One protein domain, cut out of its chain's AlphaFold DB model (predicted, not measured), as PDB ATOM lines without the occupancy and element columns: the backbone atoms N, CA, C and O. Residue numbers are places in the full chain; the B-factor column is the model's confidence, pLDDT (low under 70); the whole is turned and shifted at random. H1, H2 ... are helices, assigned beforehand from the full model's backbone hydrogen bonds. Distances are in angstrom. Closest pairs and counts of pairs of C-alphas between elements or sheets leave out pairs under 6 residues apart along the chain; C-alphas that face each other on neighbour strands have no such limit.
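What this domain is: This is residues 172 to 259 and 286 to 374 of the 1244 residues of the protein "ULP_PROTEASE domain-containing protein" of Mesorhizobium huakuii 7653R (UniProt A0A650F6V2). Two helical lobes lie one beyond the other along the longest axis, each built on a hairpin of helices. In one lobe H6 and H7 run side by side and H9 crosses both, with H8 packed near the end of H7; in the other H1 and H2 run side by side, H5 packs on H1 and H4 crosses H2, with H3 beyond. The printed part has 177 residues with nine named helices, H1 to H9, and no named strand, an all helix class. It is loose, with a radius of gyration of the C-alphas of 19.7 A, and elongated, spanning 55 by 35 by 32 A.

Where its parts are: The longest helix, H7, is residues 310 to 329, 28.6 A from C-alpha 310 at (-30.087, 40.633, 49.696) to C-alpha 329. H6 is residues 290 to 305, 23.0 A; H8 residues 343 to 352; H9 residues 357 to 372, 22.5 A, ending at C-alpha 372 at (-42.021, 39.464, 31.194). H1 is residues 172 to 184, 19.0 A, from C-alpha 172 at (4.770, 31.211, 46.160). H2 is residues 187 to 205, 27.4 A; H3 residues 220 to 229; H4 residues 237 to 244; H5 residues 248 to 259.

How they stand to each other: H7 touches H6 in a hairpin at a shallow tilt of 13 degrees; their closest C-alphas, Leu 303 and Ala 313, are 6.2 A apart. H9 touches H7 about perpendicular, at 84 degrees, closest at the C-alphas of Asp 316 and Ala 363, 5.1 A. H9 also touches H6, at 87 degrees, closest at the C-alphas of Leu 299 and Leu 367, 6.1 A. H8 touches H7 with residues 323 to 327 of H7 alone, closest at the C-alphas of Phe 323 and Phe 351, 6.9 A. H1 and H2 form a hairpin at a shallow tilt of 10 degrees, closest at the C-alphas of Lys 181 and Gly 189, 5.7 A. H5 touches H1 with residues 248 to 253 alone, closest at the C-alphas of Tyr 180 and Ala 249, 5.5 A. H4 touches H2, closest at the C-alphas of Tyr 192 and Ala 240, 4.9 A. H3 and H4, a hairpin, only just touch, with 3 pairs of C-alphas within 8 A, closest at Val 224 and Ala 238, 6.8 A. H4 and H7 are apart. Every O i to N i+4 pair is within hydrogen-bond range in H2, H4, H5, H6, H7 and H9; H1 has 8 of 9, H8 5 of 6, and H3 2 of 6, beside 4 of 7 O i to N i+3 pairs.

The domain as a whole: The C-alphas farthest apart, Gln 205 and Ser 372, are 56.0 A apart. Residues 260 to 285 are not printed, and C-alphas 259 and 286 are 23.4 A apart across the cut. The links H2 to H3 and H7 to H8 are long. Mean pLDDT of the printed part is 74.4; 51 residues are under 70, among them residues 302 to 312 and 349 to 359.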
ATOM      1  N   GLU A 172       5.757  30.715  47.136       79.44
ATOM      2  CA  GLU A 172       4.770  31.211  46.160       79.44
ATOM      3  C   GLU A 172       3.526  31.834  46.826       79.44
ATOM      4  O   GLU A 172       2.970  32.820  46.336       79.44
ATOM      5  N   ASP A 173       3.104  31.288  47.971       89.31
ATOM      6  CA  ASP A 173       1.923  31.752  48.697       89.31
ATOM      7  C   ASP A 173       2.209  33.006  49.529       89.31
ATOM      8  O   ASP A 173       1.281  33.762  49.812       89.31
ATOM      9  N   VAL A 174       3.468  33.275  49.906       85.75
ATOM     10  CA  VAL A 174       3.843  34.473  50.683       85.75
ATOM     11  C   VAL A 174       3.421  35.741  49.943       85.75
ATOM     12  O   VAL A 174       2.730  36.589  50.515       85.75
ATOM     13  N   ALA A 175       3.794  35.846  48.664       85.69
ATOM     14  CA  ALA A 175       3.462  36.991  47.820       85.69
ATOM     15  C   ALA A 175       1.945  37.103  47.593       85.69
ATOM     16  O   ALA A 175       1.376  38.176  47.784       85.69
ATOM     17  N   LEU A 176       1.281  35.988  47.272       88.38
ATOM     18  CA  LEU A 176      -0.164  35.923  47.036       88.38
ATOM     19  C   LEU A 176      -0.988  36.328  48.272       88.38
ATOM     20  O   LEU A 176      -1.926  37.118  48.173       88.38
ATOM     21  N   ILE A 177      -0.632  35.816  49.453       88.81
ATOM     22  CA  ILE A 177      -1.313  36.126  50.718       88.81
ATOM     23  C   ILE A 177      -1.045  37.579  51.136       88.81
ATOM     24  O   ILE A 177      -1.921  38.214  51.727       88.81
ATOM     25  N   HIS A 178       0.132  38.128  50.817       85.75
ATOM     26  CA  HIS A 178       0.445  39.537  51.048       85.75
ATOM     27  C   HIS A 178      -0.342  40.469  50.112       85.75
ATOM     28  O   HIS A 178      -0.969  41.411  50.598       85.75
ATOM     29  N   GLU A 179      -0.390  40.173  48.808       86.38
ATOM     30  CA  GLU A 179      -1.189  40.922  47.829       86.38
ATOM     31  C   GLU A 179      -2.677  40.904  48.226       86.38
ATOM     32  O   GLU A 179      -3.283  41.961  48.374       86.38
ATOM     33  N   TYR A 180      -3.221  39.727  48.562       89.19
ATOM     34  CA  TYR A 180      -4.588  39.563  49.076       89.19
ATOM     35  C   TYR A 180      -4.871  40.368  50.358       89.19
ATOM     36  O   TYR A 180      -5.919  41.007  50.485       89.19
ATOM     37  N   LYS A 181      -3.951  40.351  51.334       88.81
ATOM     38  CA  LYS A 181      -4.100  41.106  52.591       88.81
ATOM     39  C   LYS A 181      -4.209  42.609  52.318       88.81
ATOM     40  O   LYS A 181      -5.023  43.280  52.954       88.81
ATOM     41  N   ASN A 182      -3.397  43.111  51.391       84.38
ATOM     42  CA  ASN A 182      -3.314  44.531  51.067       84.38
ATOM     43  C   ASN A 182      -4.482  44.976  50.168       84.38
ATOM     44  O   ASN A 182      -5.008  46.064  50.372       84.38
ATOM     45  N   GLU A 183      -4.953  44.112  49.264       84.12
ATOM     46  CA  GLU A 183      -6.167  44.320  48.459       84.12
ATOM     47  C   GLU A 183      -7.430  44.438  49.334       84.12
ATOM     48  O   GLU A 183      -8.264  45.315  49.124       84.12
ATOM     49  N   VAL A 184      -7.576  43.565  50.340       82.44
ATOM     50  CA  VAL A 184      -8.808  43.472  51.150       82.44
ATOM     51  C   VAL A 184      -8.806  44.404  52.373       82.44
ATOM     52  O   VAL A 184      -9.868  44.625  52.959       82.44
ATOM     53  N   ALA A 185      -7.642  44.936  52.774       77.12
ATOM     54  CA  ALA A 185      -7.416  46.082  53.679       77.12
ATOM     55  C   ALA A 185      -8.232  46.163  54.999       77.12
ATOM     56  O   ALA A 185      -8.323  47.216  55.629       77.12
ATOM     57  N   THR A 186      -8.827  45.063  55.465       78.81
ATOM     58  CA  THR A 186      -9.780  45.039  56.590       78.81
ATOM     59  C   THR A 186      -9.371  44.043  57.671       78.81
ATOM     60  O   THR A 186      -8.640  43.082  57.423       78.81
ATOM     61  N   LYS A 187      -9.912  44.210  58.889       72.19
ATOM     62  CA  LYS A 187      -9.718  43.267  60.009       72.19
ATOM     63  C   LYS A 187     -10.107  41.826  59.630       72.19
ATOM     64  O   LYS A 187      -9.420  40.878  60.012       72.19
ATOM     65  N   THR A 188     -11.148  41.664  58.809       72.38
ATOM     66  CA  THR A 188     -11.565  40.374  58.234       72.38
ATOM     67  C   THR A 188     -10.547  39.845  57.220       72.38
ATOM     68  O   THR A 188     -10.134  38.695  57.339       72.38
ATOM     69  N   GLY A 189     -10.073  40.677  56.282       76.19
ATOM     70  CA  GLY A 189      -9.021  40.304  55.326       76.19
ATOM     71  C   GLY A 189      -7.724  39.857  56.007       76.19
ATOM     72  O   GLY A 189      -7.189  38.804  55.678       76.19
ATOM     73  N   SER A 190      -7.275  40.583  57.036       74.69
ATOM     74  CA  SER A 190      -6.107  40.206  57.848       74.69
ATOM     75  C   SER A 190      -6.314  38.877  58.594       74.69
ATOM     76  O   SER A 190      -5.408  38.045  58.659       74.69
ATOM     77  N   THR A 191      -7.533  38.622  59.087       76.44
ATOM     78  CA  THR A 191      -7.899  37.332  59.702       76.44
ATOM     79  C   THR A 191      -7.824  36.192  58.682       76.44
ATOM     80  O   THR A 191      -7.252  35.145  58.972       76.44
ATOM     81  N   TYR A 192      -8.349  36.396  57.471       85.88
ATOM     82  CA  TYR A 192      -8.306  35.410  56.389       85.88
ATOM     83  C   TYR A 192      -6.888  35.187  55.845       85.88
ATOM     84  O   TYR A 192      -6.529  34.041  55.592       85.88
ATOM     85  N   ALA A 193      -6.052  36.223  55.748       84.06
ATOM     86  CA  ALA A 193      -4.635  36.090  55.403       84.06
ATOM     87  C   ALA A 193      -3.871  35.233  56.435       84.06
ATOM     88  O   ALA A 193      -3.080  34.370  56.058       84.06
ATOM     89  N   GLY A 194      -4.171  35.396  57.731       79.94
ATOM     90  CA  GLY A 194      -3.664  34.511  58.787       79.94
ATOM     91  C   GLY A 194      -4.140  33.059  58.639       79.94
ATOM     92  O   GLY A 194      -3.340  32.136  58.788       79.94
ATOM     93  N   SER A 195      -5.415  32.843  58.286       83.50
ATOM     94  CA  SER A 195      -5.952  31.507  57.983       83.50
ATOM     95  C   SER A 195      -5.247  30.848  56.794       83.50
ATOM     96  O   SER A 195      -4.934  29.663  56.860       83.50
ATOM     97  N   LEU A 196      -5.013  31.609  55.718       88.31
ATOM     98  CA  LEU A 196      -4.372  31.141  54.487       88.31
ATOM     99  C   LEU A 196      -2.908  30.770  54.721       88.31
ATOM    100  O   LEU A 196      -2.480  29.725  54.245       88.31
ATOM    101  N   ARG A 197      -2.163  31.567  55.502       85.94
ATOM    102  CA  ARG A 197      -0.772  31.246  55.853       85.94
ATOM    103  C   ARG A 197      -0.691  29.909  56.585       85.94
ATOM    104  O   ARG A 197      -0.015  29.008  56.117       85.94
ATOM    105  N   SER A 198      -1.491  29.748  57.640       82.00
ATOM    106  CA  SER A 198      -1.542  28.514  58.435       82.00
ATOM    107  C   SER A 198      -1.993  27.273  57.645       82.00
ATOM    108  O   SER A 198      -1.697  26.156  58.056       82.00
ATOM    109  N   PHE A 199      -2.694  27.447  56.517       87.62
ATOM    110  CA  PHE A 199      -3.044  26.357  55.601       87.62
ATOM    111  C   PHE A 199      -1.943  26.074  54.567       87.62
ATOM    112  O   PHE A 199      -1.700  24.918  54.240       87.62
ATOM    113  N   SER A 200      -1.250  27.105  54.081       87.31
ATOM    114  CA  SER A 200      -0.070  26.960  53.219       87.31
ATOM    115  C   SER A 200       1.074  26.238  53.945       87.31
ATOM    116  O   SER A 200       1.686  25.334  53.382       87.31
ATOM    117  N   ASP A 201       1.280  26.555  55.227       83.25
ATOM    118  CA  ASP A 201       2.121  25.793  56.157       83.25
ATOM    119  C   ASP A 201       1.762  24.310  56.189       83.25
ATOM    120  O   ASP A 201       2.613  23.462  55.941       83.25
ATOM    121  N   TYR A 202       0.491  23.994  56.447       83.88
ATOM    122  CA  TYR A 202       0.001  22.618  56.482       83.88
ATOM    123  C   TYR A 202       0.233  21.887  55.151       83.88
ATOM    124  O   TYR A 202       0.685  20.743  55.157       83.88
ATOM    125  N   LEU A 203      -0.017  22.541  54.008       84.69
ATOM    126  CA  LEU A 203       0.267  21.967  52.690       84.69
ATOM    127  C   LEU A 203       1.764  21.667  52.529       84.69
ATOM    128  O   LEU A 203       2.110  20.545  52.166       84.69
ATOM    129  N   ARG A 204       2.643  22.615  52.882       81.75
ATOM    130  CA  ARG A 204       4.102  22.437  52.840       81.75
ATOM    131  C   ARG A 204       4.577  21.310  53.764       81.75
ATOM    132  O   ARG A 204       5.360  20.476  53.329       81.75
ATOM    133  N   GLN A 205       4.078  21.244  54.998       75.50
ATOM    134  CA  GLN A 205       4.390  20.181  55.968       75.50
ATOM    135  C   GLN A 205       3.909  18.793  55.499       75.50
ATOM    136  O   GLN A 205       4.497  17.783  55.866       75.50
ATOM    137  N   ASN A 206       2.880  18.744  54.647       79.31
ATOM    138  CA  ASN A 206       2.352  17.526  54.025       79.31
ATOM    139  C   ASN A 206       2.912  17.263  52.607       79.31
ATOM    140  O   ASN A 206       2.334  16.466  51.870       79.31
ATOM    141  N   ASN A 207       3.998  17.935  52.193       80.50
ATOM    142  CA  ASN A 207       4.612  17.827  50.857       80.50
ATOM    143  C   ASN A 207       3.648  18.090  49.674       80.50
ATOM    144  O   ASN A 207       3.806  17.548  48.580       80.50
ATOM    145  N   LYS A 208       2.638  18.945  49.873       82.06
ATOM    146  CA  LYS A 208       1.661  19.355  48.851       82.06
ATOM    147  C   LYS A 208       2.028  20.734  48.302       82.06
ATOM    148  O   LYS A 208       2.392  21.625  49.066       82.06
ATOM    149  N   LYS A 209       1.877  20.934  46.983       82.00
ATOM    150  CA  LYS A 209       2.107  22.248  46.347       82.00
ATOM    151  C   LYS A 209       1.226  23.326  46.995       82.00
ATOM    152  O   LYS A 209       0.097  23.031  47.412       82.00
ATOM    153  N   GLY A 210       1.738  24.555  47.021       82.75
ATOM    154  CA  GLY A 210       1.074  25.724  47.598       82.75
ATOM    155  C   GLY A 210      -0.303  26.053  47.011       82.75
ATOM    156  O   GLY A 210      -0.743  25.519  45.987       82.75
ATOM    157  N   ILE A 211      -0.989  26.972  47.685       88.00
ATOM    158  CA  ILE A 211      -2.312  27.491  47.334       88.00
ATOM    159  C   ILE A 211      -2.290  28.094  45.924       88.00
ATOM    160  O   ILE A 211      -3.175  27.784  45.131       88.00
ATOM    161  N   ALA A 212      -1.282  28.908  45.593       82.81
ATOM    162  CA  ALA A 212      -1.150  29.625  44.326       82.81
ATOM    163  C   ALA A 212      -1.258  28.693  43.109       82.81
ATOM    164  O   ALA A 212      -2.145  28.874  42.272       82.81
ATOM    165  N   GLY A 213      -0.427  27.647  43.063       74.81
ATOM    166  CA  GLY A 213      -0.416  26.655  41.985       74.81
ATOM    167  C   GLY A 213      -1.625  25.711  41.950       74.81
ATOM    168  O   GLY A 213      -1.721  24.910  41.027       74.81
ATOM    169  N   ARG A 214      -2.537  25.782  42.934       78.38
ATOM    170  CA  ARG A 214      -3.701  24.882  43.081       78.38
ATOM    171  C   ARG A 214      -5.036  25.609  43.278       78.38
ATOM    172  O   ARG A 214      -6.052  24.972  43.556       78.38
ATOM    173  N   LEU A 215      -5.085  26.938  43.127       76.25
ATOM    174  CA  LEU A 215      -6.323  27.722  43.275       76.25
ATOM    175  C   LEU A 215      -7.431  27.245  42.321       76.25
ATOM    176  O   LEU A 215      -8.601  27.214  42.715       76.25
ATOM    177  N   SER A 216      -7.040  26.842  41.110       65.62
ATOM    178  CA  SER A 216      -7.889  26.261  40.062       65.62
ATOM    179  C   SER A 216      -8.400  24.853  40.387       65.62
ATOM    180  O   SER A 216      -9.447  24.448  39.882       65.62
ATOM    181  N   ASP A 217      -7.692  24.103  41.235       65.44
ATOM    182  CA  ASP A 217      -7.925  22.674  41.419       65.44
ATOM    183  C   ASP A 217      -9.134  22.405  42.318       65.44
ATOM    184  O   ASP A 217      -9.269  22.946  43.425       65.44
ATOM    185  N   GLY A 218      -9.971  21.449  41.907       60.00
ATOM    186  CA  GLY A 218     -10.995  20.877  42.785       60.00
ATOM    187  C   GLY A 218     -10.389  20.264  44.056       60.00
ATOM    188  O   GLY A 218     -10.947  20.431  45.143       60.00
ATOM    189  N   LEU A 219      -9.210  19.642  43.918       65.56
ATOM    190  CA  LEU A 219      -8.488  18.901  44.958       65.56
ATOM    191  C   LEU A 219      -8.073  19.762  46.161       65.56
ATOM    192  O   LEU A 219      -8.090  19.268  47.287       65.56
ATOM    193  N   LEU A 220      -7.782  21.055  45.969       78.69
ATOM    194  CA  LEU A 220      -7.415  21.958  47.070       78.69
ATOM    195  C   LEU A 220      -8.541  22.090  48.117       78.69
ATOM    196  O   LEU A 220      -8.288  22.365  49.286       78.69
ATOM    197  N   ASN A 221      -9.798  21.854  47.721       76.12
ATOM    198  CA  ASN A 221     -10.938  21.841  48.643       76.12
ATOM    199  C   ASN A 221     -11.050  20.531  49.448       76.12
ATOM    200  O   ASN A 221     -11.750  20.512  50.458       76.12
ATOM    201  N   GLY A 222     -10.375  19.459  49.017       74.69
ATOM    202  CA  GLY A 222     -10.250  18.206  49.766       74.69
ATOM    203  C   GLY A 222      -9.254  18.333  50.919       74.69
ATOM    204  O   GLY A 222      -9.571  17.957  52.042       74.69
ATOM    205  N   ASP A 223      -8.105  18.976  50.686       81.25
ATOM    206  CA  ASP A 223      -7.092  19.230  51.728       81.25
ATOM    207  C   ASP A 223      -7.616  20.098  52.887       81.25
ATOM    208  O   ASP A 223      -7.175  19.961  54.027       81.25
ATOM    209  N   VAL A 224      -8.616  20.945  52.613       80.31
ATOM    210  CA  VAL A 224      -9.365  21.730  53.610       80.31
ATOM    211  C   VAL A 224     -10.176  20.856  54.583       80.31
ATOM    212  O   VAL A 224     -10.581  21.358  55.633       80.31
ATOM    213  N   LYS A 225     -10.440  19.583  54.256       77.12
ATOM    214  CA  LYS A 225     -11.054  18.618  55.178       77.12
ATOM    215  C   LYS A 225     -10.026  18.172  56.227       77.12
ATOM    216  O   LYS A 225     -10.198  18.523  57.388       77.12
ATOM    217  N   GLY A 226      -8.924  17.544  55.802       72.06
ATOM    218  CA  GLY A 226      -7.870  17.053  56.706       72.06
ATOM    219  C   GLY A 226      -7.298  18.148  57.613       72.06
ATOM    220  O   GLY A 226      -7.285  17.995  58.829       72.06
ATOM    221  N   TYR A 227      -7.011  19.333  57.059       76.88
ATOM    222  CA  TYR A 227      -6.543  20.491  57.835       76.88
ATOM    223  C   TYR A 227      -7.508  20.954  58.948       76.88
ATOM    224  O   TYR A 227      -7.099  21.704  59.828       76.88
ATOM    225  N   LYS A 228      -8.794  20.577  58.913       73.50
ATOM    226  CA  LYS A 228      -9.770  20.857  59.985       73.50
ATOM    227  C   LYS A 228      -9.933  19.716  60.986       73.50
ATOM    228  O   LYS A 228     -10.536  19.943  62.032       73.50
ATOM    229  N   GLU A 229      -9.493  18.522  60.619       67.44
ATOM    230  CA  GLU A 229      -9.606  17.299  61.412       67.44
ATOM    231  C   GLU A 229      -8.349  17.118  62.275       67.44
ATOM    232  O   GLU A 229      -8.463  16.735  63.438       67.44
ATOM    233  N   ASP A 230      -7.188  17.563  61.783       56.69
ATOM    234  CA  ASP A 230      -6.023  17.844  62.622       56.69
ATOM    235  C   ASP A 230      -6.331  18.963  63.636       56.69
ATOM    236  O   ASP A 230      -6.909  20.008  63.307       56.69
ATOM    237  N   ALA A 231      -5.927  18.747  64.894       38.50
ATOM    238  CA  ALA A 231      -6.464  19.389  66.103       38.50
ATOM    239  C   ALA A 231      -6.073  20.873  66.342       38.50
ATOM    240  O   ALA A 231      -5.840  21.302  67.472       38.50
ATOM    241  N   GLY A 232      -6.035  21.685  65.285       50.19
ATOM    242  CA  GLY A 232      -5.814  23.136  65.324       50.19
ATOM    243  C   GLY A 232      -6.402  23.906  64.132       50.19
ATOM    244  O   GLY A 232      -6.295  25.133  64.076       50.19
ATOM    245  N   GLY A 233      -7.039  23.214  63.180       55.75
ATOM    246  CA  GLY A 233      -7.491  23.772  61.906       55.75
ATOM    247  C   GLY A 233      -8.326  25.049  61.988       55.75
ATOM    248  O   GLY A 233      -9.425  25.078  62.555       55.75
ATOM    249  N   ASN A 234      -7.860  26.121  61.342       60.94
ATOM    250  CA  ASN A 234      -8.585  27.390  61.335       60.94
ATOM    251  C   ASN A 234      -9.913  27.267  60.562       60.94
ATOM    252  O   ASN A 234      -9.945  27.276  59.329       60.94
ATOM    253  N   ARG A 235     -11.025  27.222  61.309       67.56
ATOM    254  CA  ARG A 235     -12.408  27.031  60.824       67.56
ATOM    255  C   ARG A 235     -12.783  27.923  59.629       67.56
ATOM    256  O   ARG A 235     -13.568  27.503  58.777       67.56
ATOM    257  N   ASN A 236     -12.194  29.118  59.528       76.12
ATOM    258  CA  ASN A 236     -12.488  30.103  58.485       76.12
ATOM    259  C   ASN A 236     -11.822  29.818  57.125       76.12
ATOM    260  O   ASN A 236     -12.171  30.477  56.147       76.12
ATOM    261  N   ILE A 237     -10.897  28.858  57.019       84.31
ATOM    262  CA  ILE A 237     -10.101  28.609  55.800       84.31
ATOM    263  C   ILE A 237     -10.935  28.413  54.523       84.31
ATOM    264  O   ILE A 237     -10.596  28.951  53.473       84.31
ATOM    265  N   ALA A 238     -12.070  27.713  54.610       80.69
ATOM    266  CA  ALA A 238     -12.943  27.474  53.460       80.69
ATOM    267  C   ALA A 238     -13.558  28.779  52.917       80.69
ATOM    268  O   ALA A 238     -13.741  28.928  51.711       80.69
ATOM    269  N   TYR A 239     -13.832  29.742  53.804       81.50
ATOM    270  CA  TYR A 239     -14.286  31.081  53.433       81.50
ATOM    271  C   TYR A 239     -13.118  31.947  52.948       81.50
ATOM    272  O   TYR A 239     -13.263  32.636  51.944       81.50
ATOM    273  N   ALA A 240     -11.948  31.852  53.587       85.88
ATOM    274  CA  ALA A 240     -10.744  32.570  53.174       85.88
ATOM    275  C   ALA A 240     -10.313  32.206  51.738       85.88
ATOM    276  O   ALA A 240     -10.105  33.100  50.925       85.88
ATOM    277  N   LEU A 241     -10.289  30.915  51.380       86.94
ATOM    278  CA  LEU A 241     -10.023  30.450  50.009       86.94
ATOM    279  C   LEU A 241     -11.114  30.885  49.016       86.94
ATOM    280  O   LEU A 241     -10.809  31.239  47.878       86.94
ATOM    281  N   ALA A 242     -12.385  30.892  49.431       85.50
ATOM    282  CA  ALA A 242     -13.493  31.368  48.598       85.50
ATOM    283  C   ALA A 242     -13.492  32.897  48.392       85.50
ATOM    284  O   ALA A 242     -14.052  33.373  47.404       85.50
ATOM    285  N   CYS A 243     -12.870  33.659  49.296       84.31
ATOM    286  CA  CYS A 243     -12.597  35.085  49.129       84.31
ATOM    287  C   CYS A 243     -11.331  35.329  48.295       84.31
ATOM    288  O   CYS A 243     -11.363  36.179  47.413       84.31
ATOM    289  N   LEU A 244     -10.256  34.561  48.507       87.62
ATOM    290  CA  LEU A 244      -9.016  34.647  47.727       87.62
ATOM    291  C   LEU A 244      -9.280  34.407  46.233       87.62
ATOM    292  O   LEU A 244      -8.924  35.249  45.417       87.62
ATOM    293  N   ARG A 245     -10.019  33.342  45.881       87.25
ATOM    294  CA  ARG A 245     -10.464  33.035  44.500       87.25
ATOM    295  C   ARG A 245     -11.333  34.119  43.835       87.25
ATOM    296  O   ARG A 245     -11.638  33.993  42.655       87.25
ATOM    297  N   LYS A 246     -11.780  35.133  44.582       84.31
ATOM    298  CA  LYS A 246     -12.586  36.270  44.096       84.31
ATOM    299  C   LYS A 246     -11.858  37.614  44.194       84.31
ATOM    300  O   LYS A 246     -12.452  38.635  43.870       84.31
ATOM    301  N   SER A 247     -10.622  37.603  44.684       86.00
ATOM    302  CA  SER A 247      -9.746  38.769  44.768       86.00
ATOM    303  C   SER A 247      -8.908  38.886  43.497       86.00
ATOM    304  O   SER A 247      -8.617  37.871  42.850       86.00
ATOM    305  N   GLN A 248      -8.482  40.097  43.161       85.25
ATOM    306  CA  GLN A 248      -7.618  40.366  42.018       85.25
ATOM    307  C   GLN A 248      -6.292  39.596  42.126       85.25
ATOM    308  O   GLN A 248      -5.820  39.047  41.130       85.25
ATOM    309  N   ALA A 249      -5.728  39.473  43.334       83.12
ATOM    310  CA  ALA A 249      -4.547  38.653  43.604       83.12
ATOM    311  C   ALA A 249      -4.763  37.166  43.242       83.12
ATOM    312  O   ALA A 249      -3.917  36.536  42.605       83.12
ATOM    313  N   GLY A 250      -5.923  36.607  43.601       83.19
ATOM    314  CA  GLY A 250      -6.272  35.217  43.294       83.19
ATOM    315  C   GLY A 250      -6.553  34.962  41.812       83.19
ATOM    316  O   GLY A 250      -6.159  33.916  41.301       83.19
ATOM    317  N   VAL A 251      -7.175  35.914  41.109       81.88
ATOM    318  CA  VAL A 251      -7.391  35.828  39.651       81.88
ATOM    319  C   VAL A 251      -6.050  35.843  38.911       81.88
ATOM    320  O   VAL A 251      -5.777  34.915  38.150       81.88
ATOM    321  N   LYS A 252      -5.152  36.788  39.235       82.31
ATOM    322  CA  LYS A 252      -3.779  36.829  38.690       82.31
ATOM    323  C   LYS A 252      -3.013  35.521  38.916       82.31
ATOM    324  O   LYS A 252      -2.263  35.088  38.045       82.31
ATOM    325  N   ALA A 253      -3.160  34.893  40.086       80.38
ATOM    326  CA  ALA A 253      -2.505  33.619  40.386       80.38
ATOM    327  C   ALA A 253      -3.059  32.461  39.533       80.38
ATOM    328  O   ALA A 253      -2.278  31.680  38.992       80.38
ATOM    329  N   ILE A 254      -4.382  32.395  39.348       80.06
ATOM    330  CA  ILE A 254      -5.048  31.422  38.462       80.06
ATOM    331  C   ILE A 254      -4.594  31.598  37.004       80.06
ATOM    332  O   ILE A 254      -4.336  30.611  36.313       80.06
ATOM    333  N   GLU A 255      -4.459  32.839  36.536       76.44
ATOM    334  CA  GLU A 255      -4.001  33.158  35.178       76.44
ATOM    335  C   GLU A 255      -2.524  32.807  34.968       76.44
ATOM    336  O   GLU A 255      -2.198  32.131  33.993       76.44
ATOM    337  N   ARG A 256      -1.640  33.157  35.915       72.44
ATOM    338  CA  ARG A 256      -0.222  32.748  35.902       72.44
ATOM    339  C   ARG A 256      -0.068  31.225  35.890       72.44
ATOM    340  O   ARG A 256       0.707  30.702  35.096       72.44
ATOM    341  N   ALA A 257      -0.837  30.507  36.712       68.69
ATOM    342  CA  ALA A 257      -0.835  29.046  36.723       68.69
ATOM    343  C   ALA A 257      -1.305  28.461  35.378       68.69
ATOM    344  O   ALA A 257      -0.665  27.559  34.842       68.69
ATOM    345  N   ARG A 258      -2.374  29.006  34.778       68.56
ATOM    346  CA  ARG A 258      -2.844  28.585  33.447       68.56
ATOM    347  C   ARG A 258      -1.796  28.846  32.359       68.56
ATOM    348  O   ARG A 258      -1.583  27.983  31.513       68.56
ATOM    349  N   HIS A 259      -1.125  29.996  32.399       61.88
ATOM    350  CA  HIS A 259      -0.096  30.356  31.423       61.88
ATOM    351  C   HIS A 259       1.170  29.490  31.547       61.88
ATOM    352  O   HIS A 259       1.815  29.229  30.538       61.88
ATOM    353  N   GLN A 286     -19.957  20.909  38.618       49.81
ATOM    354  CA  GLN A 286     -20.552  20.590  37.313       49.81
ATOM    355  C   GLN A 286     -20.694  21.850  36.433       49.81
ATOM    356  O   GLN A 286     -20.887  22.944  36.989       49.81
ATOM    357  N   PRO A 287     -20.634  21.713  35.092       56.38
ATOM    358  CA  PRO A 287     -20.931  22.803  34.168       56.38
ATOM    359  C   PRO A 287     -22.361  23.341  34.319       56.38
ATOM    360  O   PRO A 287     -23.229  22.739  34.954       56.38
ATOM    361  N   LEU A 288     -22.588  24.501  33.714       68.81
ATOM    362  CA  LEU A 288     -23.895  25.111  33.492       68.81
ATOM    363  C   LEU A 288     -23.969  25.509  32.021       68.81
ATOM    364  O   LEU A 288     -22.954  25.915  31.454       68.81
ATOM    365  N   TYR A 289     -25.166  25.458  31.442       72.12
ATOM    366  CA  TYR A 289     -25.447  26.128  30.176       72.12
ATOM    367  C   TYR A 289     -25.146  27.629  30.322       72.12
ATOM    368  O   TYR A 289     -25.530  28.251  31.319       72.12
ATOM    369  N   LEU A 290     -24.421  28.209  29.364       70.44
ATOM    370  CA  LEU A 290     -23.974  29.610  29.402       70.44
ATOM    371  C   LEU A 290     -25.185  30.562  29.438       70.44
ATOM    372  O   LEU A 290     -25.221  31.553  30.176       70.44
ATOM    373  N   GLU A 291     -26.217  30.147  28.719       71.25
ATOM    374  CA  GLU A 291     -27.585  30.640  28.655       71.25
ATOM    375  C   GLU A 291     -28.193  30.811  30.054       71.25
ATOM    376  O   GLU A 291     -28.692  31.883  30.391       71.25
ATOM    377  N   ASP A 292     -28.082  29.789  30.906       78.56
ATOM    378  CA  ASP A 292     -28.617  29.820  32.267       78.56
ATOM    379  C   ASP A 292     -27.742  30.669  33.201       78.56
ATOM    380  O   ASP A 292     -28.264  31.344  34.090       78.56
ATOM    381  N   THR A 293     -26.414  30.697  33.010       74.44
ATOM    382  CA  THR A 293     -25.533  31.531  33.854       74.44
ATOM    383  C   THR A 293     -25.813  33.025  33.695       74.44
ATOM    384  O   THR A 293     -25.835  33.756  34.690       74.44
ATOM    385  N   THR A 294     -26.074  33.476  32.466       78.06
ATOM    386  CA  THR A 294     -26.405  34.875  32.162       78.06
ATOM    387  C   THR A 294     -27.810  35.220  32.655       78.06
ATOM    388  O   THR A 294     -27.979  36.198  33.385       78.06
ATOM    389  N   LEU A 295     -28.791  34.357  32.376       79.88
ATOM    390  CA  LEU A 295     -30.186  34.484  32.804       79.88
ATOM    391  C   LEU A 295     -30.346  34.576  34.336       79.88
ATOM    392  O   LEU A 295     -31.007  35.480  34.851       79.88
ATOM    393  N   ILE A 296     -29.693  33.683  35.090       83.25
ATOM    394  CA  ILE A 296     -29.757  33.672  36.562       83.25
ATOM    395  C   ILE A 296     -28.998  34.870  37.165       83.25
ATOM    396  O   ILE A 296     -29.397  35.399  38.207       83.25
ATOM    397  N   SER A 297     -27.935  35.346  36.508       78.56
ATOM    398  CA  SER A 297     -27.210  36.553  36.937       78.56
ATOM    399  C   SER A 297     -28.041  37.824  36.728       78.56
ATOM    400  O   SER A 297     -28.106  38.666  37.628       78.56
ATOM    401  N   ALA A 298     -28.743  37.933  35.594       75.94
ATOM    402  CA  ALA A 298     -29.669  39.029  35.308       75.94
ATOM    403  C   ALA A 298     -30.824  39.081  36.324       75.94
ATOM    404  O   ALA A 298     -31.129  40.153  36.854       75.94
ATOM    405  N   LEU A 299     -31.394  37.925  36.692       78.69
ATOM    406  CA  LEU A 299     -32.382  37.831  37.771       78.69
ATOM    407  C   LEU A 299     -31.845  38.396  39.097       78.69
ATOM    408  O   LEU A 299     -32.571  39.082  39.814       78.69
ATOM    409  N   GLY A 300     -30.574  38.155  39.429       72.19
ATOM    410  CA  GLY A 300     -29.963  38.698  40.642       72.19
ATOM    411  C   GLY A 300     -29.957  40.228  40.692       72.19
ATOM    412  O   GLY A 300     -30.266  40.807  41.737       72.19
ATOM    413  N   ALA A 301     -29.685  40.885  39.562       71.31
ATOM    414  CA  ALA A 301     -29.796  42.336  39.435       71.31
ATOM    415  C   ALA A 301     -31.264  42.806  39.483       71.31
ATOM    416  O   ALA A 301     -31.580  43.747  40.214       71.31
ATOM    417  N   ALA A 302     -32.169  42.121  38.777       69.62
ATOM    418  CA  ALA A 302     -33.594  42.454  38.720       69.62
ATOM    419  C   ALA A 302     -34.302  42.336  40.084       69.62
ATOM    420  O   ALA A 302     -35.145  43.169  40.418       69.62
ATOM    421  N   LEU A 303     -33.919  41.352  40.908       68.75
ATOM    422  CA  LEU A 303     -34.386  41.206  42.290       68.75
ATOM    423  C   LEU A 303     -33.883  42.352  43.182       68.75
ATOM    424  O   LEU A 303     -34.650  42.903  43.966       68.75
ATOM    425  N   ILE A 304     -32.609  42.749  43.065       68.69
ATOM    426  CA  ILE A 304     -32.057  43.881  43.835       68.69
ATOM    427  C   ILE A 304     -32.735  45.198  43.428       68.69
ATOM    428  O   ILE A 304     -33.137  45.967  44.300       68.69
ATOM    429  N   LYS A 305     -32.947  45.420  42.124       67.94
ATOM    430  CA  LYS A 305     -33.718  46.552  41.576       67.94
ATOM    431  C   LYS A 305     -35.185  46.533  42.042       67.94
ATOM    432  O   LYS A 305     -35.763  47.585  42.279       67.94
ATOM    433  N   GLY A 306     -35.745  45.342  42.253       57.09
ATOM    434  CA  GLY A 306     -37.053  45.079  42.867       57.09
ATOM    435  C   GLY A 306     -37.100  45.130  44.402       57.09
ATOM    436  O   GLY A 306     -38.021  44.576  45.000       57.09
ATOM    437  N   ASN A 307     -36.117  45.766  45.052       55.69
ATOM    438  CA  ASN A 307     -36.018  45.927  46.511       55.69
ATOM    439  C   ASN A 307     -35.920  44.601  47.304       55.69
ATOM    440  O   ASN A 307     -36.457  44.459  48.407       55.69
ATOM    441  N   ALA A 308     -35.210  43.604  46.765       60.34
ATOM    442  CA  ALA A 308     -34.930  42.366  47.487       60.34
ATOM    443  C   ALA A 308     -34.172  42.609  48.796       60.34
ATOM    444  O   ALA A 308     -33.089  43.202  48.818       60.34
ATOM    445  N   ALA A 309     -34.599  41.928  49.863       67.25
ATOM    446  CA  ALA A 309     -33.659  41.565  50.913       67.25
ATOM    447  C   ALA A 309     -32.519  40.743  50.281       67.25
ATOM    448  O   ALA A 309     -32.752  39.644  49.772       67.25
ATOM    449  N   LYS A 310     -31.276  41.245  50.335       64.69
ATOM    450  CA  LYS A 310     -30.087  40.633  49.696       64.69
ATOM    451  C   LYS A 310     -29.933  39.133  49.995       64.69
ATOM    452  O   LYS A 310     -29.495  38.370  49.136       64.69
ATOM    453  N   ARG A 311     -30.343  38.689  51.191       60.06
ATOM    454  CA  ARG A 311     -30.372  37.271  51.593       60.06
ATOM    455  C   ARG A 311     -31.386  36.446  50.786       60.06
ATOM    456  O   ARG A 311     -31.064  35.321  50.431       60.06
ATOM    457  N   THR A 312     -32.571  36.975  50.481       59.47
ATOM    458  CA  THR A 312     -33.588  36.303  49.651       59.47
ATOM    459  C   THR A 312     -33.074  36.111  48.229       59.47
ATOM    460  O   THR A 312     -32.971  34.969  47.796       59.47
ATOM    461  N   ALA A 313     -32.617  37.184  47.569       70.31
ATOM    462  CA  ALA A 313     -32.031  37.088  46.229       70.31
ATOM    463  C   ALA A 313     -30.860  36.089  46.178       70.31
ATOM    464  O   ALA A 313     -30.848  35.198  45.335       70.31
ATOM    465  N   SER A 314     -29.932  36.150  47.144       71.44
ATOM    466  CA  SER A 314     -28.807  35.199  47.230       71.44
ATOM    467  C   SER A 314     -29.256  33.735  47.341       71.44
ATOM    468  O   SER A 314     -28.610  32.855  46.773       71.44
ATOM    469  N   ASN A 315     -30.341  33.451  48.070       72.25
ATOM    470  CA  ASN A 315     -30.862  32.088  48.206       72.25
ATOM    471  C   ASN A 315     -31.524  31.607  46.913       72.25
ATOM    472  O   ASN A 315     -31.298  30.474  46.503       72.25
ATOM    473  N   ASP A 316     -32.334  32.456  46.290       71.19
ATOM    474  CA  ASP A 316     -33.168  32.071  45.153       71.19
ATOM    475  C   ASP A 316     -32.290  31.888  43.892       71.19
ATOM    476  O   ASP A 316     -32.438  30.894  43.180       71.19
ATOM    477  N   ILE A 317     -31.245  32.718  43.731       79.94
ATOM    478  CA  ILE A 317     -30.110  32.480  42.814       79.94
ATOM    479  C   ILE A 317     -29.431  31.133  43.111       79.94
ATOM    480  O   ILE A 317     -29.189  30.346  42.199       79.94
ATOM    481  N   SER A 318     -29.121  30.839  44.380       77.31
ATOM    482  CA  SER A 318     -28.428  29.593  44.757       77.31
ATOM    483  C   SER A 318     -29.260  28.341  44.456       77.31
ATOM    484  O   SER A 318     -28.700  27.317  44.058       77.31
ATOM    485  N   SER A 319     -30.587  28.415  44.604       79.00
ATOM    486  CA  SER A 319     -31.513  27.349  44.204       79.00
ATOM    487  C   SER A 319     -31.514  27.137  42.688       79.00
ATOM    488  O   SER A 319     -31.364  25.999  42.250       79.00
ATOM    489  N   LEU A 320     -31.599  28.209  41.892       83.12
ATOM    490  CA  LEU A 320     -31.581  28.125  40.425       83.12
ATOM    491  C   LEU A 320     -30.245  27.605  39.877       83.12
ATOM    492  O   LEU A 320     -30.243  26.704  39.043       83.12
ATOM    493  N   LEU A 321     -29.107  28.088  40.390       82.12
ATOM    494  CA  LEU A 321     -27.780  27.581  40.007       82.12
ATOM    495  C   LEU A 321     -27.604  26.095  40.348       82.12
ATOM    496  O   LEU A 321     -26.899  25.380  39.641       82.12
ATOM    497  N   SER A 322     -28.233  25.622  41.426       77.12
ATOM    498  CA  SER A 322     -28.210  24.201  41.794       77.12
ATOM    499  C   SER A 322     -29.112  23.364  40.878       77.12
ATOM    500  O   SER A 322     -28.729  22.257  40.506       77.12
ATOM    501  N   PHE A 323     -30.264  23.907  40.471       84.50
ATOM    502  CA  PHE A 323     -31.203  23.259  39.552       84.50
ATOM    503  C   PHE A 323     -30.657  23.164  38.120       84.50
ATOM    504  O   PHE A 323     -30.666  22.081  37.547       84.50
ATOM    505  N   GLY A 324     -30.087  24.243  37.569       82.56
ATOM    506  CA  GLY A 324     -29.487  24.236  36.226       82.56
ATOM    507  C   GLY A 324     -28.326  23.244  36.096       82.56
ATOM    508  O   GLY A 324     -28.198  22.556  35.086       82.56
ATOM    509  N   ARG A 325     -27.522  23.085  37.158       80.44
ATOM    510  CA  ARG A 325     -26.461  22.060  37.231       80.44
ATOM    511  C   ARG A 325     -27.023  20.646  37.219       80.44
ATOM    512  O   ARG A 325     -26.433  19.766  36.605       80.44
ATOM    513  N   TRP A 326     -28.157  20.430  37.881       83.25
ATOM    514  CA  TRP A 326     -28.850  19.149  37.848       83.25
ATOM    515  C   TRP A 326     -29.500  18.882  36.481       83.25
ATOM    516  O   TRP A 326     -29.406  17.757  36.006       83.25
ATOM    517  N   LEU A 327     -30.068  19.886  35.800       79.50
ATOM    518  CA  LEU A 327     -30.569  19.730  34.424       79.50
ATOM    519  C   LEU A 327     -29.440  19.303  33.476       79.50
ATOM    520  O   LEU A 327     -29.554  18.256  32.838       79.50
ATOM    521  N   PHE A 328     -28.317  20.031  33.490       75.94
ATOM    522  CA  PHE A 328     -27.108  19.681  32.735       75.94
ATOM    523  C   PHE A 328     -26.627  18.252  33.058       75.94
ATOM    524  O   PHE A 328     -26.391  17.451  32.162       75.94
ATOM    525  N   ALA A 329     -26.549  17.893  34.344       72.94
ATOM    526  CA  ALA A 329     -26.099  16.573  34.799       72.94
ATOM    527  C   ALA A 329     -27.037  15.400  34.453       72.94
ATOM    528  O   ALA A 329     -26.641  14.248  34.625       72.94
ATOM    529  N   ASN A 330     -28.263  15.676  34.000       72.69
ATOM    530  CA  ASN A 330     -29.234  14.679  33.543       72.69
ATOM    531  C   ASN A 330     -29.567  14.849  32.045       72.69
ATOM    532  O   ASN A 330     -30.600  14.359  31.594       72.69
ATOM    533  N   ASN A 331     -28.716  15.551  31.280       75.75
ATOM    534  CA  ASN A 331     -28.888  15.835  29.848       75.75
ATOM    535  C   ASN A 331     -30.244  16.485  29.492       75.75
ATOM    536  O   ASN A 331     -30.777  16.277  28.402       75.75
ATOM    537  N   LYS A 332     -30.829  17.268  30.411       78.56
ATOM    538  CA  LYS A 332     -32.108  17.962  30.199       78.56
ATOM    539  C   LYS A 332     -31.843  19.395  29.694       78.56
ATOM    540  O   LYS A 332     -30.951  20.041  30.241       78.56
ATOM    541  N   PRO A 333     -32.613  19.915  28.710       75.81
ATOM    542  CA  PRO A 333     -32.405  21.260  28.159       75.81
ATOM    543  C   PRO A 333     -32.423  22.379  29.223       75.81
ATOM    544  O   PRO A 333     -33.068  22.197  30.264       75.81
ATOM    545  N   PRO A 334     -31.752  23.522  28.963       81.00
ATOM    546  CA  PRO A 334     -31.570  24.613  29.924       81.00
ATOM    547  C   PRO A 334     -32.876  25.231  30.437       81.00
ATOM    548  O   PRO A 334     -33.943  25.123  29.824       81.00
ATOM    549  N   ILE A 335     -32.766  25.943  31.562       82.50
ATOM    550  CA  ILE A 335     -33.863  26.703  32.179       82.50
ATOM    551  C   ILE A 335     -34.395  27.761  31.205       82.50
ATOM    552  O   ILE A 335     -35.609  27.945  31.128       82.50
ATOM    553  N   LYS A 336     -33.508  28.421  30.446       78.81
ATOM    554  CA  LYS A 336     -33.861  29.422  29.427       78.81
ATOM    555  C   LYS A 336     -34.878  28.903  28.406       78.81
ATOM    556  O   LYS A 336     -35.926  29.517  28.227       78.81
ATOM    557  N   ASP A 337     -34.581  27.774  27.767       75.50
ATOM    558  CA  ASP A 337     -35.322  27.288  26.592       75.50
ATOM    559  C   ASP A 337     -36.651  26.611  26.964       75.50
ATOM    560  O   ASP A 337     -37.488  26.338  26.109       75.50
ATOM    561  N   ARG A 338     -36.847  26.330  28.257       75.56
ATOM    562  CA  ARG A 338     -38.039  25.673  28.811       75.56
ATOM    563  C   ARG A 338     -38.760  26.525  29.849       75.56
ATOM    564  O   ARG A 338     -39.578  25.989  30.598       75.56
ATOM    565  N   LEU A 339     -38.455  27.823  29.927       71.94
ATOM    566  CA  LEU A 339     -38.880  28.663  31.045       71.94
ATOM    567  C   LEU A 339     -40.399  28.651  31.235       71.94
ATOM    568  O   LEU A 339     -40.859  28.509  32.367       71.94
ATOM    569  N   ASP A 340     -41.161  28.711  30.146       65.31
ATOM    570  CA  ASP A 340     -42.629  28.756  30.152       65.31
ATOM    571  C   ASP A 340     -43.288  27.376  29.972       65.31
ATOM    572  O   ASP A 340     -44.509  27.254  30.009       65.31
ATOM    573  N   CYS A 341     -42.494  26.307  29.845       61.72
ATOM    574  CA  CYS A 341     -42.998  24.940  29.742       61.72
ATOM    575  C   CYS A 341     -43.382  24.376  31.119       61.72
ATOM    576  O   CYS A 341     -42.606  24.449  32.077       61.72
ATOM    577  N   GLU A 342     -44.540  23.717  31.202       60.62
ATOM    578  CA  GLU A 342     -45.010  23.044  32.422       60.62
ATOM    579  C   GLU A 342     -43.991  22.020  32.943       60.62
ATOM    580  O   GLU A 342     -43.644  22.041  34.123       60.62
ATOM    581  N   SER A 343     -43.373  21.261  32.034       66.19
ATOM    582  CA  SER A 343     -42.366  20.228  32.313       66.19
ATOM    583  C   SER A 343     -41.091  20.705  33.029       66.19
ATOM    584  O   SER A 343     -40.313  19.885  33.526       66.19
ATOM    585  N   LEU A 344     -40.822  22.017  33.087       75.50
ATOM    586  CA  LEU A 344     -39.749  22.567  33.925       75.50
ATOM    587  C   LEU A 344     -40.111  22.494  35.424       75.50
ATOM    588  O   LEU A 344     -39.231  22.334  36.270       75.50
ATOM    589  N   THR A 345     -41.405  22.558  35.741       68.56
ATOM    590  CA  THR A 345     -41.994  22.424  37.085       68.56
ATOM    591  C   THR A 345     -41.893  20.984  37.595       68.56
ATOM    592  O   THR A 345     -41.546  20.757  38.758       68.56
ATOM    593  N   ASP A 346     -42.099  20.006  36.710       67.81
ATOM    594  CA  ASP A 346     -41.940  18.579  37.014       67.81
ATOM    595  C   ASP A 346     -40.474  18.250  37.313       67.81
ATOM    596  O   ASP A 346     -40.151  17.725  38.380       67.81
ATOM    597  N   ASN A 347     -39.563  18.695  36.438       74.12
ATOM    598  CA  ASN A 347     -38.116  18.630  36.662       74.12
ATOM    599  C   ASN A 347     -37.697  19.287  37.995       74.12
ATOM    600  O   ASN A 347     -36.815  18.779  38.686       74.12
ATOM    601  N   ALA A 348     -38.301  20.420  38.375       70.88
ATOM    602  CA  ALA A 348     -38.007  21.094  39.645       70.88
ATOM    603  C   ALA A 348     -38.465  20.274  40.868       70.88
ATOM    604  O   ALA A 348     -37.831  20.335  41.926       70.88
ATOM    605  N   SER A 349     -39.531  19.485  40.712       65.38
ATOM    606  CA  SER A 349     -40.045  18.562  41.728       65.38
ATOM    607  C   SER A 349     -39.150  17.322  41.862       65.38
ATOM    608  O   SER A 349     -38.744  16.974  42.975       65.38
ATOM    609  N   GLU A 350     -38.758  16.731  40.730       69.88
ATOM    610  CA  GLU A 350     -37.804  15.615  40.605       69.88
ATOM    611  C   GLU A 350     -36.428  15.954  41.211       69.88
ATOM    612  O   GLU A 350     -35.852  15.159  41.952       69.88
ATOM    613  N   PHE A 351     -35.923  17.169  40.972       69.94
ATOM    614  CA  PHE A 351     -34.644  17.639  41.511       69.94
ATOM    615  C   PHE A 351     -34.607  17.699  43.051       69.94
ATOM    616  O   PHE A 351     -33.559  17.455  43.655       69.94
ATOM    617  N   ILE A 352     -35.720  18.063  43.702       62.41
ATOM    618  CA  ILE A 352     -35.714  18.442  45.124       62.41
ATOM    619  C   ILE A 352     -36.149  17.321  46.079       62.41
ATOM    620  O   ILE A 352     -35.668  17.316  47.218       62.41
ATOM    621  N   GLY A 353     -37.018  16.388  45.665       44.59
ATOM    622  CA  GLY A 353     -37.374  15.125  46.356       44.59
ATOM    623  C   GLY A 353     -38.075  15.214  47.731       44.59
ATOM    624  O   GLY A 353     -38.913  14.373  48.065       44.59
ATOM    625  N   LYS A 354     -37.740  16.214  48.560       40.53
ATOM    626  CA  LYS A 354     -38.370  16.612  49.843       40.53
ATOM    627  C   LYS A 354     -37.831  17.929  50.438       40.53
ATOM    628  O   LYS A 354     -38.236  18.301  51.536       40.53
ATOM    629  N   GLY A 355     -36.904  18.616  49.762       50.00
ATOM    630  CA  GLY A 355     -36.421  19.938  50.177       50.00
ATOM    631  C   GLY A 355     -37.423  21.076  49.923       50.00
ATOM    632  O   GLY A 355     -38.598  20.856  49.644       50.00
ATOM    633  N   ASP A 356     -36.936  22.316  50.008       56.75
ATOM    634  CA  ASP A 356     -37.726  23.554  49.905       56.75
ATOM    635  C   ASP A 356     -38.159  23.871  48.455       56.75
ATOM    636  O   ASP A 356     -37.707  24.836  47.834       56.75
ATOM    637  N   LEU A 357     -39.030  23.023  47.899       64.00
ATOM    638  CA  LEU A 357     -39.572  23.140  46.540       64.00
ATOM    639  C   LEU A 357     -40.266  24.494  46.325       64.00
ATOM    640  O   LEU A 357     -40.079  25.122  45.287       64.00
ATOM    641  N   ALA A 358     -40.971  25.001  47.341       59.09
ATOM    642  CA  ALA A 358     -41.612  26.314  47.312       59.09
ATOM    643  C   ALA A 358     -40.618  27.464  47.046       59.09
ATOM    644  O   ALA A 358     -40.958  28.414  46.339       59.09
ATOM    645  N   ARG A 359     -39.372  27.384  47.541       66.69
ATOM    646  CA  ARG A 359     -38.311  28.346  47.190       66.69
ATOM    647  C   ARG A 359     -37.863  28.217  45.735       66.69
ATOM    648  O   ARG A 359     -37.679  29.251  45.101       66.69
ATOM    649  N   LEU A 360     -37.679  27.006  45.202       75.12
ATOM    650  CA  LEU A 360     -37.273  26.846  43.799       75.12
ATOM    651  C   LEU A 360     -38.385  27.295  42.845       75.12
ATOM    652  O   LEU A 360     -38.116  28.056  41.921       75.12
ATOM    653  N   LEU A 361     -39.637  26.918  43.114       70.50
ATOM    654  CA  LEU A 361     -40.792  27.372  42.340       70.50
ATOM    655  C   LEU A 361     -40.988  28.893  42.443       70.50
ATOM    656  O   LEU A 361     -41.278  29.531  41.433       70.50
ATOM    657  N   ARG A 362     -40.746  29.511  43.612       72.56
ATOM    658  CA  ARG A 362     -40.682  30.981  43.735       72.56
ATOM    659  C   ARG A 362     -39.552  31.573  42.888       72.56
ATOM    660  O   ARG A 362     -39.773  32.579  42.226       72.56
ATOM    661  N   ALA A 363     -38.366  30.969  42.887       76.69
ATOM    662  CA  ALA A 363     -37.228  31.459  42.115       76.69
ATOM    663  C   ALA A 363     -37.483  31.376  40.596       76.69
ATOM    664  O   ALA A 363     -37.224  32.345  39.888       76.69
ATOM    665  N   ILE A 364     -38.075  30.277  40.109       77.56
ATOM    666  CA  ILE A 364     -38.522  30.118  38.712       77.56
ATOM    667  C   ILE A 364     -39.622  31.139  38.375       77.56
ATOM    668  O   ILE A 364     -39.554  31.793  37.337       77.56
ATOM    669  N   ARG A 365     -40.596  31.352  39.274       73.31
ATOM    670  CA  ARG A 365     -41.652  32.371  39.122       73.31
ATOM    671  C   ARG A 365     -41.067  33.783  39.009       73.31
ATOM    672  O   ARG A 365     -41.433  34.511  38.096       73.31
ATOM    673  N   HIS A 366     -40.117  34.144  39.872       69.38
ATOM    674  CA  HIS A 366     -39.393  35.416  39.787       69.38
ATOM    675  C   HIS A 366     -38.583  35.553  38.490       69.38
ATOM    676  O   HIS A 366     -38.470  36.661  37.975       69.38
ATOM    677  N   LEU A 367     -38.056  34.453  37.942       75.88
ATOM    678  CA  LEU A 367     -37.350  34.445  36.660       75.88
ATOM    679  C   LEU A 367     -38.314  34.697  35.484       75.88
ATOM    680  O   LEU A 367     -38.036  35.573  34.669       75.88
ATOM    681  N   ARG A 368     -39.482  34.034  35.454       73.50
ATOM    682  CA  ARG A 368     -40.571  34.339  34.499       73.50
ATOM    683  C   ARG A 368     -40.952  35.824  34.559       73.50
ATOM    684  O   ARG A 368     -40.891  36.512  33.547       73.50
ATOM    685  N   THR A 369     -41.224  36.357  35.755       63.34
ATOM    686  CA  THR A 369     -41.539  37.788  35.935       63.34
ATOM    687  C   THR A 369     -40.402  38.712  35.482       63.34
ATOM    688  O   THR A 369     -40.670  39.731  34.856       63.34
ATOM    689  N   ALA A 370     -39.133  38.368  35.737       71.38
ATOM    690  CA  ALA A 370     -37.994  39.177  35.287       71.38
ATOM    691  C   ALA A 370     -37.956  39.333  33.758       71.38
ATOM    692  O   ALA A 370     -37.658  40.424  33.272       71.38
ATOM    693  N   GLN A 371     -38.288  38.265  33.025       68.75
ATOM    694  CA  GLN A 371     -38.361  38.263  31.564       68.75
ATOM    695  C   GLN A 371     -39.584  39.052  31.069       68.75
ATOM    696  O   GLN A 371     -39.431  39.962  30.257       68.75
ATOM    697  N   SER A 372     -40.781  38.782  31.604       66.19
ATOM    698  CA  SER A 372     -42.021  39.464  31.194       66.19
ATOM    699  C   SER A 372     -42.063  40.960  31.546       66.19
ATOM    700  O   SER A 372     -42.808  41.711  30.925       66.19
ATOM    701  N   THR A 373     -41.298  41.405  32.549       55.31
ATOM    702  CA  THR A 373     -41.312  42.788  33.073       55.31
ATOM    703  C   THR A 373     -39.980  43.525  32.832       55.31
ATOM    704  O   THR A 373     -39.673  44.511  33.499       55.31
ATOM    705  N   GLY A 374     -39.157  43.068  31.879       56.66
ATOM    706  CA  GLY A 374     -37.983  43.820  31.407       56.66
ATOM    707  C   GLY A 374     -36.916  44.095  32.479       56.66
ATOM    708  O   GLY A 374     -36.337  45.181  32.530       56.66
TER     709      GLY A 374